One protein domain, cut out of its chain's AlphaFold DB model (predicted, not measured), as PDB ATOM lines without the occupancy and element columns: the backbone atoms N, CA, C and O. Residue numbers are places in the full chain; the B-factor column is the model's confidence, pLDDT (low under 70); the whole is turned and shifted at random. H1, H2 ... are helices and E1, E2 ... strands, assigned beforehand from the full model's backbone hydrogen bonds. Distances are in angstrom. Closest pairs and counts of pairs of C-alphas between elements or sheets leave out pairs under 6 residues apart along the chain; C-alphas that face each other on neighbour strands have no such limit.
ATOM      1  N   ALA A   2     -36.368 -29.990  19.922       67.88
ATOM      2  CA  ALA A   2     -35.065 -30.391  19.359       67.88
ATOM      3  C   ALA A   2     -34.083 -29.225  19.082       67.88
ATOM      4  O   ALA A   2     -32.914 -29.317  19.437       67.88
ATOM      5  N   GLY A   3     -34.560 -28.094  18.542       81.94
ATOM      6  CA  GLY A   3     -33.701 -26.923  18.288       81.94
ATOM      7  C   GLY A   3     -33.169 -26.226  19.552       81.94
ATOM      8  O   GLY A   3     -32.114 -25.608  19.511       81.94
ATOM      9  N   TYR A   4     -33.863 -26.363  20.689       89.81
ATOM     10  CA  TYR A   4     -33.406 -25.814  21.972       89.81
ATOM     11  C   TYR A   4     -32.263 -26.647  22.569       89.81
ATOM     12  O   TYR A   4     -31.288 -26.090  23.067       89.81
ATOM     13  N   LEU A   5     -32.358 -27.980  22.473       92.75
ATOM     14  CA  LEU A   5     -31.301 -28.884  22.925       92.75
ATOM     15  C   LEU A   5     -30.003 -28.673  22.136       92.75
ATOM     16  O   LEU A   5     -28.954 -28.526  22.752       92.75
ATOM     17  N   LEU A   6     -30.080 -28.604  20.799       95.56
ATOM     18  CA  LEU A   6     -28.901 -28.381  19.954       95.56
ATOM     19  C   LEU A   6     -28.204 -27.060  20.303       95.56
ATOM     20  O   LEU A   6     -27.012 -27.061  20.588       95.56
ATOM     21  N   LYS A   7     -28.970 -25.965  20.388       95.75
ATOM     22  CA  LYS A   7     -28.445 -24.651  20.780       95.75
ATOM     23  C   LYS A   7     -27.761 -24.689  22.150       95.75
ATOM     24  O   LYS A   7     -26.682 -24.139  22.321       95.75
ATOM     25  N   THR A   8     -28.374 -25.370  23.118       97.56
ATOM     26  CA  THR A   8     -27.809 -25.493  24.470       97.56
ATOM     27  C   THR A   8     -26.486 -26.263  24.449       97.56
ATOM     28  O   THR A   8     -25.546 -25.884  25.142       97.56
ATOM     29  N   ILE A   9     -26.386 -27.335  23.655       97.94
ATOM     30  CA  ILE A   9     -25.145 -28.109  23.503       97.94
ATOM     31  C   ILE A   9     -24.045 -27.241  22.885       97.94
ATOM     32  O   ILE A   9     -22.937 -27.214  23.414       97.94
ATOM     33  N   GLU A  10     -24.351 -26.491  21.825       97.75
ATOM     34  CA  GLU A  10     -23.396 -25.575  21.187       97.75
ATOM     35  C   GLU A  10     -22.888 -24.504  22.163       97.75
ATOM     36  O   GLU A  10     -21.684 -24.266  22.248       97.75
ATOM     37  N   GLU A  11     -23.778 -23.902  22.957       98.19
ATOM     38  CA  GLU A  11     -23.405 -22.928  23.990       98.19
ATOM     39  C   GLU A  11     -22.450 -23.540  25.027       98.19
ATOM     40  O   GLU A  11     -21.401 -22.962  25.311       98.19
ATOM     41  N   ARG A  12     -22.750 -24.744  25.535       98.19
ATOM     42  CA  ARG A  12     -21.890 -25.430  26.520       98.19
ATOM     43  C   ARG A  12     -20.545 -25.847  25.937       98.19
ATOM     44  O   ARG A  12     -19.532 -25.765  26.627       98.19
ATOM     45  N   MET A  13     -20.511 -26.261  24.672       98.19
ATOM     46  CA  MET A  13     -19.255 -26.563  23.984       98.19
ATOM     47  C   MET A  13     -18.392 -25.311  23.822       98.19
ATOM     48  O   MET A  13     -17.196 -25.356  24.098       98.19
ATOM     49  N   ASN A  14     -18.992 -24.179  23.445       98.31
ATOM     50  CA  ASN A  14     -18.273 -22.913  23.317       98.31
ATOM     51  C   ASN A  14     -17.719 -22.430  24.662       98.31
ATOM     52  O   ASN A  14     -16.567 -22.004  24.733       98.31
ATOM     53  N   GLU A  15     -18.502 -22.528  25.739       98.31
ATOM     54  CA  GLU A  15     -18.027 -22.242  27.097       98.31
ATOM     55  C   GLU A  15     -16.838 -23.134  27.479       98.31
ATOM     56  O   GLU A  15     -15.834 -22.629  27.981       98.31
ATOM     57  N   TYR A  16     -16.913 -24.438  27.187       97.88
ATOM     58  CA  TYR A  16     -15.824 -25.374  27.458       97.88
ATOM     59  C   TYR A  16     -14.560 -25.048  26.657       97.88
ATOM     60  O   TYR A  16     -13.474 -25.026  27.228       97.88
ATOM     61  N   PHE A  17     -14.670 -24.744  25.361       97.81
ATOM     62  CA  PHE A  17     -13.506 -24.379  24.547       97.81
ATOM     63  C   PHE A  17     -12.896 -23.039  24.961       97.81
ATOM     64  O   PHE A  17     -11.672 -22.895  24.956       97.81
ATOM     65  N   ASN A  18     -13.726 -22.078  25.371       98.12
ATOM     66  CA  ASN A  18     -13.252 -20.814  25.927       98.12
ATOM     67  C   ASN A  18     -12.502 -21.039  27.241       98.12
ATOM     68  O   ASN A  18     -11.390 -20.535  27.390       98.12
ATOM     69  N   TRP A  19     -13.069 -21.832  28.154       97.75
ATOM     70  CA  TRP A  19     -12.390 -22.234  29.384       97.75
ATOM     71  C   TRP A  19     -11.071 -22.942  29.070       97.75
ATOM     72  O   TRP A  19     -10.033 -22.552  29.598       97.75
ATOM     73  N   LEU A  20     -11.085 -23.913  28.155       97.38
ATOM     74  CA  LEU A  20      -9.905 -24.671  27.761       97.38
ATOM     75  C   LEU A  20      -8.795 -23.718  27.311       97.38
ATOM     76  O   LEU A  20      -7.723 -23.732  27.903       97.38
ATOM     77  N   LYS A  21      -9.077 -22.827  26.352       96.31
ATOM     78  CA  LYS A  21      -8.111 -21.850  25.824       96.31
ATOM     79  C   LYS A  21      -7.588 -20.884  26.890       96.31
ATOM     80  O   LYS A  21      -6.398 -20.590  26.897       96.31
ATOM     81  N   GLN A  22      -8.456 -20.382  27.769       97.38
ATOM     82  CA  GLN A  22      -8.084 -19.418  28.813       97.38
ATOM     83  C   GLN A  22      -7.190 -20.013  29.904       97.38
ATOM     84  O   GLN A  22      -6.503 -19.262  30.590       97.38
ATOM     85  N   ASN A  23      -7.205 -21.336  30.078       97.44
ATOM     86  CA  ASN A  23      -6.427 -22.012  31.114       97.44
ATOM     87  C   ASN A  23      -5.102 -22.601  30.598       97.44
ATOM     88  O   ASN A  23      -4.388 -23.233  31.374       97.44
ATOM     89  N   TYR A  24      -4.741 -22.381  29.328       97.94
ATOM     90  CA  TYR A  24      -3.356 -22.563  28.890       97.94
ATOM     91  C   TYR A  24      -2.512 -21.372  29.339       97.94
ATOM     92  O   TYR A  24      -2.902 -20.219  29.150       97.94
ATOM     93  N   ILE A  25      -1.339 -21.651  29.900       97.56
ATOM     94  CA  ILE A  25      -0.375 -20.630  30.320       97.56
ATOM     95  C   ILE A  25       0.916 -20.850  29.539       97.56
ATOM     96  O   ILE A  25       1.430 -21.966  29.493       97.56
ATOM     97  N   PHE A  26       1.433 -19.779  28.940       96.94
ATOM     98  CA  PHE A  26       2.674 -19.785  28.171       96.94
ATOM     99  C   PHE A  26       3.748 -19.022  28.935       96.94
ATOM    100  O   PHE A  26       3.490 -17.931  29.451       96.94
ATOM    101  N   LYS A  27       4.950 -19.589  28.996       97.25
ATOM    102  CA  LYS A  27       6.114 -18.959  29.611       97.25
ATOM    103  C   LYS A  27       7.319 -19.119  28.692       97.25
ATOM    104  O   LYS A  27       7.755 -20.237  28.437       97.25
ATOM    105  N   GLU A  28       7.853 -17.997  28.222       96.06
ATOM    106  CA  GLU A  28       9.118 -17.971  27.489       96.06
ATOM    107  C   GLU A  28      10.280 -18.286  28.441       96.06
ATOM    108  O   GLU A  28      10.345 -17.781  29.568       96.06
ATOM    109  N   LEU A  29      11.169 -19.159  27.986       92.56
ATOM    110  CA  LEU A  29      12.426 -19.548  28.618       92.56
ATOM    111  C   LEU A  29      13.576 -19.200  27.658       92.56
ATOM    112  O   LEU A  29      13.341 -18.798  26.520       92.56
ATOM    113  N   ASP A  30      14.823 -19.368  28.097       86.75
ATOM    114  CA  ASP A  30      15.995 -18.927  27.324       86.75
ATOM    115  C   ASP A  30      16.086 -19.563  25.923       86.75
ATOM    116  O   ASP A  30      16.498 -18.905  24.969       86.75
ATOM    117  N   SER A  31      15.703 -20.835  25.788       84.75
ATOM    118  CA  SER A  31      15.777 -21.590  24.528       84.75
ATOM    119  C   SER A  31      14.469 -22.276  24.128       84.75
ATOM    120  O   SER A  31      14.451 -22.997  23.133       84.75
ATOM    121  N   SER A  32      13.393 -22.080  24.893       92.94
ATOM    122  CA  SER A  32      12.145 -22.834  24.752       92.94
ATOM    123  C   SER A  32      10.929 -22.037  25.216       92.94
ATOM    124  O   SER A  32      11.047 -21.000  25.866       92.94
ATOM    125  N   THR A  33       9.731 -22.512  24.890       96.50
ATOM    126  CA  THR A  33       8.478 -22.024  25.484       96.50
ATOM    127  C   THR A  33       7.809 -23.148  26.259       96.50
ATOM    128  O   THR A  33       7.481 -24.187  25.689       96.50
ATOM    129  N   GLU A  34       7.561 -22.941  27.551       97.81
ATOM    130  CA  GLU A  34       6.740 -23.840  28.362       97.81
ATOM    131  C   GLU A  34       5.255 -23.537  28.121       97.81
ATOM    132  O   GLU A  34       4.792 -22.405  28.274       97.81
ATOM    133  N   ILE A  35       4.501 -24.577  27.783       98.00
ATOM    134  CA  ILE A  35       3.053 -24.585  27.603       98.00
ATOM    135  C   ILE A  35       2.457 -25.407  28.748       98.00
ATOM    136  O   ILE A  35       2.441 -26.640  28.714       98.00
ATOM    137  N   THR A  36       1.948 -24.737  29.779       98.19
ATOM    138  CA  THR A  36       1.193 -25.393  30.852       98.19
ATOM    139  C   THR A  36      -0.242 -25.627  30.386       98.19
ATOM    140  O   THR A  36      -0.958 -24.679  30.058       98.19
ATOM    141  N   THR A  37      -0.669 -26.890  30.364       98.12
ATOM    142  CA  THR A  37      -2.040 -27.282  30.005       98.12
ATOM    143  C   THR A  37      -2.960 -27.262  31.236       98.12
ATOM    144  O   THR A  37      -2.484 -27.421  32.362       98.12
ATOM    145  N   PRO A  38      -4.291 -27.154  31.062       97.56
ATOM    146  CA  PRO A  38      -5.240 -27.278  32.174       97.56
ATOM    147  C   PRO A  38      -5.433 -28.720  32.669       97.56
ATOM    148  O   PRO A  38      -6.225 -28.958  33.584       97.56
ATOM    149  N   PHE A  39      -4.755 -29.695  32.062       97.56
ATOM    150  CA  PHE A  39      -4.856 -31.100  32.433       97.56
ATOM    151  C   PHE A  39      -3.824 -31.453  33.492       97.56
ATOM    152  O   PHE A  39      -2.733 -30.884  33.531       97.56
ATOM    153  N   LYS A  40      -4.169 -32.416  34.345       96.12
ATOM    154  CA  LYS A  40      -3.304 -32.869  35.427       96.12
ATOM    155  C   LYS A  40      -2.877 -34.315  35.246       96.12
ATOM    156  O   LYS A  40      -3.659 -35.133  34.765       96.12
ATOM    157  N   ASN A  41      -1.647 -34.615  35.643       93.81
ATOM    158  CA  ASN A  41      -1.129 -35.975  35.712       93.81
ATOM    159  C   ASN A  41      -1.690 -36.715  36.947       93.81
ATOM    160  O   ASN A  41      -2.495 -36.193  37.725       93.81
ATOM    161  N   HIS A  42      -1.225 -37.947  37.148       92.31
ATOM    162  CA  HIS A  42      -1.629 -38.796  38.269       92.31
ATOM    163  C   HIS A  42      -1.171 -38.282  39.651       92.31
ATOM    164  O   HIS A  42      -1.678 -38.755  40.669       92.31
ATOM    165  N   LEU A  43      -0.259 -37.305  39.692       94.81
ATOM    166  CA  LEU A  43       0.225 -36.629  40.899       94.81
ATOM    167  C   LEU A  43      -0.520 -35.316  41.186       94.81
ATOM    168  O   LEU A  43      -0.202 -34.632  42.155       94.81
ATOM    169  N   ASN A  44      -1.549 -34.985  40.391       95.50
ATOM    170  CA  ASN A  44      -2.321 -33.741  40.483       95.50
ATOM    171  C   ASN A  44      -1.508 -32.471  40.133       95.50
ATOM    172  O   ASN A  44      -1.939 -31.355  40.453       95.50
ATOM    173  N   ASP A  45      -0.404 -32.646  39.400       95.69
ATOM    174  CA  ASP A  45       0.400 -31.583  38.796       95.69
ATOM    175  C   ASP A  45      -0.048 -31.304  37.363       95.69
ATOM    176  O   ASP A  45      -0.509 -32.199  36.656       95.69
ATOM    177  N   PHE A  46       0.087 -30.054  36.914       97.44
ATOM    178  CA  PHE A  46      -0.241 -29.692  35.537       97.44
ATOM    179  C   PHE A  46       0.708 -30.353  34.537       97.44
ATOM    180  O   PHE A  46       1.930 -30.294  34.688       97.44
ATOM    181  N   ILE A  47       0.131 -30.920  33.477       97.75
ATOM    182  CA  ILE A  47       0.881 -31.439  32.336       97.75
ATOM    183  C   ILE A  47       1.442 -30.242  31.572       97.75
ATOM    184  O   ILE A  47       0.694 -29.334  31.195       97.75
ATOM    185  N   ARG A  48       2.756 -30.251  31.352       97.62
ATOM    186  CA  ARG A  48       3.492 -29.229  30.608       97.62
ATOM    187  C   ARG A  48       4.037 -29.821  29.322       97.62
ATOM    188  O   ARG A  48       4.416 -30.988  29.293       97.62
ATOM    189  N   ILE A  49       4.071 -29.001  28.286       97.69
ATOM    190  CA  ILE A  49       4.696 -29.303  27.002       97.69
ATOM    191  C   ILE A  49       5.705 -28.191  26.742       97.69
ATOM    192  O   ILE A  49       5.382 -27.022  26.935       97.69
ATOM    193  N   TYR A  50       6.905 -28.535  26.310       97.38
ATOM    194  CA  TYR A  50       7.938 -27.576  25.942       97.38
ATOM    195  C   TYR A  50       8.028 -27.509  24.428       97.38
ATOM    196  O   TYR A  50       7.941 -28.541  23.770       97.38
ATOM    197  N   ALA A  51       8.144 -26.301  23.886       96.50
ATOM    198  CA  ALA A  51       8.271 -26.053  22.460       96.50
ATOM    199  C   ALA A  51       9.612 -25.377  22.166       96.50
ATOM    200  O   ALA A  51       9.827 -24.227  22.562       96.50
ATOM    201  N   ASP A  52      10.469 -26.079  21.433       94.19
ATOM    202  CA  ASP A  52      11.768 -25.596  20.973       94.19
ATOM    203  C   ASP A  52      11.704 -25.282  19.482       94.19
ATOM    204  O   ASP A  52      11.102 -26.023  18.703       94.19
ATOM    205  N   THR A  53      12.351 -24.197  19.056       90.19
ATOM    206  CA  THR A  53      12.475 -23.884  17.625       90.19
ATOM    207  C   THR A  53      13.709 -24.571  17.048       90.19
ATOM    208  O   THR A  53      14.820 -24.382  17.544       90.19
ATOM    209  N   LEU A  54      13.528 -25.344  15.978       86.06
ATOM    210  CA  LEU A  54      14.596 -26.060  15.281       86.06
ATOM    211  C   LEU A  54      15.197 -25.239  14.114       86.06
ATOM    212  O   LEU A  54      14.583 -24.270  13.644       86.06
ATOM    213  N   PRO A  55      16.399 -25.609  13.606       80.75
ATOM    214  CA  PRO A  55      17.059 -24.935  12.480       80.75
ATOM    215  C   PRO A  55      16.331 -25.129  11.136       80.75
ATOM    216  O   PRO A  55      16.751 -25.944  10.323       80.75
ATOM    217  N   ASN A  56      15.237 -24.395  10.915       83.38
ATOM    218  CA  ASN A  56      14.365 -24.381   9.713       83.38
ATOM    219  C   ASN A  56      12.947 -23.843  10.020       83.38
ATOM    220  O   ASN A  56      12.063 -23.959   9.172       83.38
ATOM    221  N   ASN A  57      12.717 -23.255  11.201       83.44
ATOM    222  CA  ASN A  57      11.389 -22.870  11.694       83.44
ATOM    223  C   ASN A  57      10.434 -24.064  11.901       83.44
ATOM    224  O   ASN A  57       9.217 -23.869  11.913       83.44
ATOM    225  N   GLU A  58      10.955 -25.287  12.050       90.19
ATOM    226  CA  GLU A  58      10.193 -26.397  12.635       90.19
ATOM    227  C   GLU A  58      10.164 -26.260  14.165       90.19
ATOM    228  O   GLU A  58      10.990 -25.560  14.758       90.19
ATOM    229  N   ILE A  59       9.199 -26.917  14.805       93.12
ATOM    230  CA  ILE A  59       9.049 -26.919  16.263       93.12
ATOM    231  C   ILE A  59       9.241 -28.346  16.771       93.12
ATOM    232  O   ILE A  59       8.612 -29.267  16.256       93.12
ATOM    233  N   CYS A  60      10.063 -28.530  17.800       95.06
ATOM    234  CA  CYS A  60      10.091 -29.761  18.582       95.06
ATOM    235  C   CYS A  60       9.226 -29.565  19.826       95.06
ATOM    236  O   CYS A  60       9.460 -28.639  20.604       95.06
ATOM    237  N   LEU A  61       8.222 -30.417  20.011       97.06
ATOM    238  CA  LEU A  61       7.499 -30.522  21.271       97.06
ATOM    239  C   LEU A  61       8.148 -31.598  22.137       97.06
ATOM    240  O   LEU A  61       8.459 -32.666  21.619       97.06
ATOM    241  N   SER A  62       8.288 -31.347  23.435       97.38
ATOM    242  CA  SER A  62       8.853 -32.285  24.411       97.38
ATOM    243  C   SER A  62       8.038 -32.314  25.708       97.38
ATOM    244  O   SER A  62       7.473 -31.298  26.123       97.38
ATOM    245  N   ASP A  63       7.984 -33.467  26.379       97.38
ATOM    246  CA  ASP A  63       7.497 -33.589  27.762       97.38
ATOM    247  C   ASP A  63       8.593 -33.332  28.820       97.38
ATOM    248  O   ASP A  63       8.338 -33.471  30.019       97.38
ATOM    249  N   ASN A  64       9.809 -32.968  28.385       96.69
ATOM    250  CA  ASN A  64      10.997 -32.751  29.220       96.69
ATOM    251  C   ASN A  64      11.299 -33.945  30.152       96.69
ATOM    252  O   ASN A  64      11.734 -33.793  31.297       96.69
ATOM    253  N   GLY A  65      10.979 -35.154  29.683       97.44
ATOM    254  CA  GLY A  65      11.258 -36.415  30.360       97.44
ATOM    255  C   GLY A  65      10.324 -36.744  31.521       97.44
ATOM    256  O   GLY A  65      10.557 -37.735  32.220       97.44
ATOM    257  N   LEU A  66       9.270 -35.948  31.740       97.12
ATOM    258  CA  LEU A  66       8.350 -36.114  32.866       97.12
ATOM    259  C   LEU A  66       7.767 -37.532  32.914       97.12
ATOM    260  O   LEU A  66       7.824 -38.184  33.956       97.12
ATOM    261  N   THR A  67       7.265 -38.036  31.783       96.56
ATOM    262  CA  THR A  67       6.561 -39.325  31.736       96.56
ATOM    263  C   THR A  67       7.466 -40.480  32.156       96.56
ATOM    264  O   THR A  67       7.082 -41.321  32.967       96.56
ATOM    265  N   ILE A  68       8.681 -40.538  31.607       97.50
ATOM    266  CA  ILE A  68       9.623 -41.622  31.896       97.50
ATOM    267  C   ILE A  68      10.150 -41.525  33.327       97.50
ATOM    268  O   ILE A  68      10.193 -42.539  34.026       97.50
ATOM    269  N   ASN A  69      10.489 -40.320  33.787       96.38
ATOM    270  CA  ASN A  69      10.988 -40.107  35.143       96.38
ATOM    271  C   ASN A  69       9.942 -40.493  36.199       96.38
ATOM    272  O   ASN A  69      10.281 -41.148  37.181       96.38
ATOM    273  N   GLU A  70       8.665 -40.163  35.985       96.31
ATOM    274  CA  GLU A  70       7.586 -40.562  36.893       96.31
ATOM    275  C   GLU A  70       7.423 -42.088  36.976       96.31
ATOM    276  O   GLU A  70       7.279 -42.638  38.069       96.31
ATOM    277  N   LEU A  71       7.496 -42.800  35.845       96.38
ATOM    278  CA  LEU A  71       7.449 -44.268  35.841       96.38
ATOM    279  C   LEU A  71       8.616 -44.863  36.639       96.38
ATOM    280  O   LEU A  71       8.415 -45.751  37.472       96.38
ATOM    281  N   GLU A  72       9.830 -44.359  36.425       95.56
ATOM    282  CA  GLU A  72      11.014 -44.799  37.163       95.56
ATOM    283  C   GLU A  72      10.898 -44.503  38.668       95.56
ATOM    284  O   GLU A  72      11.223 -45.370  39.483       95.56
ATOM    285  N   MET A  73      10.363 -43.338  39.055       94.62
ATOM    286  CA  MET A  73      10.097 -42.978  40.457       94.62
ATOM    287  C   MET A  73       9.093 -43.920  41.132       94.62
ATOM    288  O   MET A  73       9.211 -44.193  42.326       94.62
ATOM    289  N   LEU A  74       8.138 -44.465  40.374       95.62
ATOM    290  CA  LEU A  74       7.210 -45.499  40.841       95.62
ATOM    291  C   LEU A  74       7.844 -46.905  40.899       95.62
ATOM    292  O   LEU A  74       7.158 -47.880  41.213       95.62
ATOM    293  N   GLY A  75       9.138 -47.042  40.592       97.06
ATOM    294  CA  GLY A  75       9.852 -48.321  40.562       97.06
ATOM    295  C   GLY A  75       9.546 -49.168  39.323       97.06
ATOM    296  O   GLY A  75       9.787 -50.379  39.313       97.06
ATOM    297  N   ILE A  76       8.989 -48.566  38.269       96.69
ATOM    298  CA  ILE A  76       8.662 -49.269  37.029       96.69
ATOM    299  C   ILE A  76       9.922 -49.358  36.168       96.69
ATOM    300  O   ILE A  76      10.315 -48.403  35.510       96.69
ATOM    301  N   ASP A  77      10.520 -50.549  36.107       96.19
ATOM    302  CA  ASP A  77      11.578 -50.835  35.132       96.19
ATOM    303  C   ASP A  77      11.025 -50.831  33.695       96.19
ATOM    304  O   ASP A  77      10.365 -51.783  33.261       96.19
ATOM    305  N   ILE A  78      11.287 -49.761  32.950       95.19
ATOM    306  CA  ILE A  78      10.865 -49.596  31.553       95.19
ATOM    307  C   ILE A  78      11.716 -50.399  30.551       95.19
ATOM    308  O   ILE A  78      11.312 -50.557  29.396       95.19
ATOM    309  N   ASN A  79      12.849 -50.960  30.984       95.31
ATOM    310  CA  ASN A  79      13.825 -51.629  30.117       95.31
ATOM    311  C   ASN A  79      13.531 -53.122  29.901       95.31
ATOM    312  O   ASN A  79      14.238 -53.813  29.164       95.31
ATOM    313  N   THR A  80      12.473 -53.654  30.521       97.75
ATOM    314  CA  THR A  80      12.020 -55.019  30.222       97.75
ATOM    315  C   THR A  80      11.566 -55.131  28.764       97.75
ATOM    316  O   THR A  80      10.875 -54.252  28.250       97.75
ATOM    317  N   LYS A  81      11.841 -56.273  28.117       98.25
ATOM    318  CA  LYS A  81      11.455 -56.529  26.713       98.25
ATOM    319  C   LYS A  81       9.991 -56.182  26.413       98.25
ATOM    320  O   LYS A  81       9.690 -55.604  25.371       98.25
ATOM    321  N   THR A  82       9.079 -56.531  27.322       98.31
ATOM    322  CA  THR A  82       7.641 -56.274  27.165       98.31
ATOM    323  C   THR A  82       7.314 -54.784  27.229       98.31
ATOM    324  O   THR A  82       6.567 -54.295  26.384       98.31
ATOM    325  N   ARG A  83       7.877 -54.051  28.197       97.44
ATOM    326  CA  ARG A  83       7.595 -52.618  28.375       97.44
ATOM    327  C   ARG A  83       8.257 -51.771  27.302       97.44
ATOM    328  O   ARG A  83       7.585 -50.914  26.747       97.44
ATOM    329  N   THR A  84       9.492 -52.078  26.916       97.25
ATOM    330  CA  THR A  84      10.148 -51.411  25.784       97.25
ATOM    331  C   THR A  84       9.330 -51.573  24.502       97.25
ATOM    332  O   THR A  84       9.101 -50.601  23.788       97.25
ATOM    333  N   LYS A  85       8.802 -52.778  24.233       98.31
ATOM    334  CA  LYS A  85       7.917 -53.007  23.080       98.31
ATOM    335  C   LYS A  85       6.604 -52.224  23.185       98.31
ATOM    336  O   LYS A  85       6.149 -51.680  22.185       98.31
ATOM    337  N   LEU A  86       5.995 -52.168  24.372       98.38
ATOM    338  CA  LEU A  86       4.773 -51.395  24.611       98.38
ATOM    339  C   LEU A  86       5.000 -49.897  24.373       98.38
ATOM    340  O   LEU A  86       4.246 -49.291  23.619       98.38
ATOM    341  N   ILE A  87       6.053 -49.333  24.967       98.00
ATOM    342  CA  ILE A  87       6.441 -47.929  24.796       98.00
ATOM    343  C   ILE A  87       6.661 -47.642  23.313       98.00
ATOM    344  O   ILE A  87       6.042 -46.728  22.779       98.00
ATOM    345  N   GLN A  88       7.440 -48.470  22.613       98.12
ATOM    346  CA  GLN A  88       7.704 -48.227  21.198       98.12
ATOM    347  C   GLN A  88       6.447 -48.313  20.328       98.12
ATOM    348  O   GLN A  88       6.297 -47.533  19.391       98.12
ATOM    349  N   ASN A  89       5.521 -49.223  20.635       98.50
ATOM    350  CA  ASN A  89       4.242 -49.292  19.931       98.50
ATOM    351  C   ASN A  89       3.407 -48.020  20.137       98.50
ATOM    352  O   ASN A  89       2.822 -47.530  19.174       98.50
ATOM    353  N   ILE A  90       3.370 -47.482  21.361       98.31
ATOM    354  CA  ILE A  90       2.663 -46.232  21.678       98.31
ATOM    355  C   ILE A  90       3.316 -45.061  20.941       98.31
ATOM    356  O   ILE A  90       2.623 -44.310  20.259       98.31
ATOM    357  N   LEU A  91       4.643 -44.936  21.010       98.19
ATOM    358  CA  LEU A  91       5.375 -43.876  20.313       98.19
ATOM    359  C   LEU A  91       5.100 -43.921  18.804       98.19
ATOM    360  O   LEU A  91       4.709 -42.916  18.218       98.19
ATOM    361  N   ASN A  92       5.183 -45.107  18.193       97.94
ATOM    362  CA  ASN A  92       4.887 -45.294  16.772       97.94
ATOM    363  C   ASN A  92       3.431 -44.949  16.417       97.94
ATOM    364  O   ASN A  92       3.186 -44.374  15.362       97.94
ATOM    365  N   GLN A  93       2.462 -45.286  17.275       98.19
ATOM    366  CA  GLN A  93       1.042 -44.996  17.036       98.19
ATOM    367  C   GLN A  93       0.770 -43.490  16.922       98.19
ATOM    368  O   GLN A  93      -0.096 -43.082  16.148       98.19
ATOM    369  N   PHE A  94       1.500 -42.677  17.686       96.31
ATOM    370  CA  PHE A  94       1.320 -41.227  17.743       96.31
ATOM    371  C   PHE A  94       2.409 -40.445  16.991       96.31
ATOM    372  O   PHE A  94       2.439 -39.223  17.084       96.31
ATOM    373  N   ASN A  95       3.274 -41.125  16.223       96.19
ATOM    374  CA  ASN A  95       4.435 -40.535  15.538       96.19
ATOM    375  C   ASN A  95       5.363 -39.740  16.477       96.19
ATOM    376  O   ASN A  95       5.886 -38.687  16.114       96.19
ATOM    377  N   LEU A  96       5.561 -40.257  17.686       97.75
ATOM    378  CA  LEU A  96       6.433 -39.691  18.709       97.75
ATOM    379  C   LEU A  96       7.798 -40.380  18.698       97.75
ATOM    380  O   LEU A  96       7.956 -41.499  18.198       97.75
ATOM    381  N   LYS A  97       8.783 -39.728  19.306       97.50
ATOM    382  CA  LYS A  97      10.130 -40.266  19.520       97.50
ATOM    383  C   LYS A  97      10.457 -40.252  21.007       97.50
ATOM    384  O   LYS A  97       9.874 -39.486  21.760       97.50
ATOM    385  N   LEU A  98      11.397 -41.099  21.412       97.69
ATOM    386  CA  LEU A  98      11.998 -41.058  22.741       97.69
ATOM    387  C   LEU A  98      13.481 -40.719  22.585       97.69
ATOM    388  O   LEU A  98      14.210 -41.490  21.958       97.69
ATOM    389  N   VAL A  99      13.915 -39.582  23.126       96.12
ATOM    390  CA  VAL A  99      15.299 -39.084  23.054       96.12
ATOM    391  C   VAL A  99      15.731 -38.706  24.463       96.12
ATOM    392  O   VAL A  99      15.094 -37.868  25.077       96.12
ATOM    393  N   ASP A 100      16.758 -39.362  25.008       93.06
ATOM    394  CA  ASP A 100      17.292 -39.074  26.353       93.06
ATOM    395  C   ASP A 100      16.222 -38.959  27.461       93.06
ATOM    396  O   ASP A 100      16.314 -38.137  28.365       93.06
ATOM    397  N   LYS A 101      15.228 -39.864  27.407       95.81
ATOM    398  CA  LYS A 101      14.018 -39.953  28.258       95.81
ATOM    399  C   LYS A 101      12.890 -38.976  27.932       95.81
ATOM    400  O   LYS A 101      11.805 -39.146  28.478       95.81
ATOM    401  N   GLU A 102      13.097 -38.042  27.022       97.88
ATOM    402  CA  GLU A 102      12.071 -37.111  26.566       97.88
ATOM    403  C   GLU A 102      11.221 -37.711  25.453       97.88
ATOM    404  O   GLU A 102      11.738 -38.233  24.457       97.88
ATOM    405  N   ILE A 103       9.904 -37.616  25.605       98.31
ATOM    406  CA  ILE A 103       8.961 -37.941  24.543       98.31
ATOM    407  C   ILE A 103       8.793 -36.700  23.674       98.31
ATOM    408  O   ILE A 103       8.296 -35.677  24.142       98.31
ATOM    409  N   THR A 104       9.191 -36.808  22.408       97.88
ATOM    410  CA  THR A 104       9.261 -35.678  21.482       97.88
ATOM    411  C   THR A 104       8.382 -35.847  20.247       97.88
ATOM    412  O   THR A 104       8.104 -36.968  19.803       97.88
ATOM    413  N   ALA A 105       7.946 -34.721  19.679       96.38
ATOM    414  CA  ALA A 105       7.203 -34.649  18.426       96.38
ATOM    415  C   ALA A 105       7.705 -33.484  17.565       96.38
ATOM    416  O   ALA A 105       7.692 -32.339  18.009       96.38
ATOM    417  N   ASP A 106       8.072 -33.765  16.314       93.25
ATOM    418  CA  ASP A 106       8.419 -32.717  15.353       93.25
ATOM    419  C   ASP A 106       7.143 -32.194  14.685       93.25
ATOM    420  O   ASP A 106       6.399 -32.948  14.047       93.25
ATOM    421  N   VAL A 107       6.898 -30.894  14.805       88.94
ATOM    422  CA  VAL A 107       5.780 -30.191  14.181       88.94
ATOM    423  C   VAL A 107       6.318 -29.355  13.026       88.94
ATOM    424  O   VAL A 107       7.106 -28.427  13.212       88.94
ATOM    425  N   LYS A 108       5.876 -29.701  11.815       83.00
ATOM    426  CA  LYS A 108       6.165 -28.939  10.597       83.00
ATOM    427  C   LYS A 108       5.100 -27.868  10.396       83.00
ATOM    428  O   LYS A 108       3.917 -28.157  10.579       83.00
TER     429      LYS A 108
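What this domain is: This is residues 2 to 108 of the 109 residues of the protein "DUF1828 domain-containing protein" of Staphylococcus aureus subsp. aureus MN8 (UniProt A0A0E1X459). Picture one strongly twisted sheet of six strands, with the long helix H1 sticking out as an arm from near E2, and two shorter helices, H2 and H3, towards the E6 and E5 end of the sheet, touching no other helix. Residues 2 to 18 of H1 stand free and make much of the length. The printed part has 107 residues, with H1, E1, E2, E3, E4, H2, H3, E5 and E6 in chain order; the sheet runs E1, E2, E3, E4, E6, E5, all antiparallel, and the class is mixed, helices and strands. The whole is loose, with a radius of gyration of the C-alphas of 17.9 A, and elongated, spanning 54 by 35 by 26 A.

Where its parts are: Start in the sheet at C-alpha 46, (-0.241, -29.692, 35.537); from there E3, residues 46 to 53, runs 22.7 A. Before it come E1, residues 25 to 28, and E2, residues 33 to 40, 18.8 A long; E2 bends by 54 degrees at residue 37. After it find E4, residues 59 to 62, then E5, residues 97 to 99, and E6, residues 102 to 107, which ends at C-alpha 107, (5.780, -30.191, 14.181). H1, residues 2 to 22, begins at C-alpha 2, (-35.065, -30.391, 19.359), and runs 30.6 A. H2 is residues 66 to 73, and H3, residues 81 to 93, is 18.3 A long.

How they stand to each other: E1 to E4 form a meander, each strand the antiparallel neighbour of the one before. Look for N 27 and O 34, 2.9 A, between E1 and E2; N 35 and O 49, 2.7 A, between E2 and E3; and N 50 and O 62, 2.8 A, between E3 and E4. E6 pairs in a staggered way: its residues 104 to 107 pair with E4, with N 61 and O 105 at 2.8 A, and its residues 102 to 104 with E5, with N 102 and O 99 at 2.8 A. E4, H2, H3 and E5 make a split strand-helix-strand unit, two strands of one sheet that are not neighbours, with helices between them in the chain and E6 between them in the sheet; its crossover is right-handed. H2 is on the sheet at a height of 5.6 A, over none of the strands; its closest C-alphas to E6 are those of Leu 66 and Glu 102, 7.4 A. H3 only grazes the sheet with residues 87 to 91, and H1 with residues 19 to 22. In H1, H2 and H3 every O i to N i+4 pair is within hydrogen-bond range.

The domain as a whole: The two C-alphas farthest apart, those of Gly 3 and Thr 80, are 55.0 A apart. The printed part has no cut, and no link is long. The mean pLDDT of the printed part is 95.3; look at residue 2 for the one value under 70.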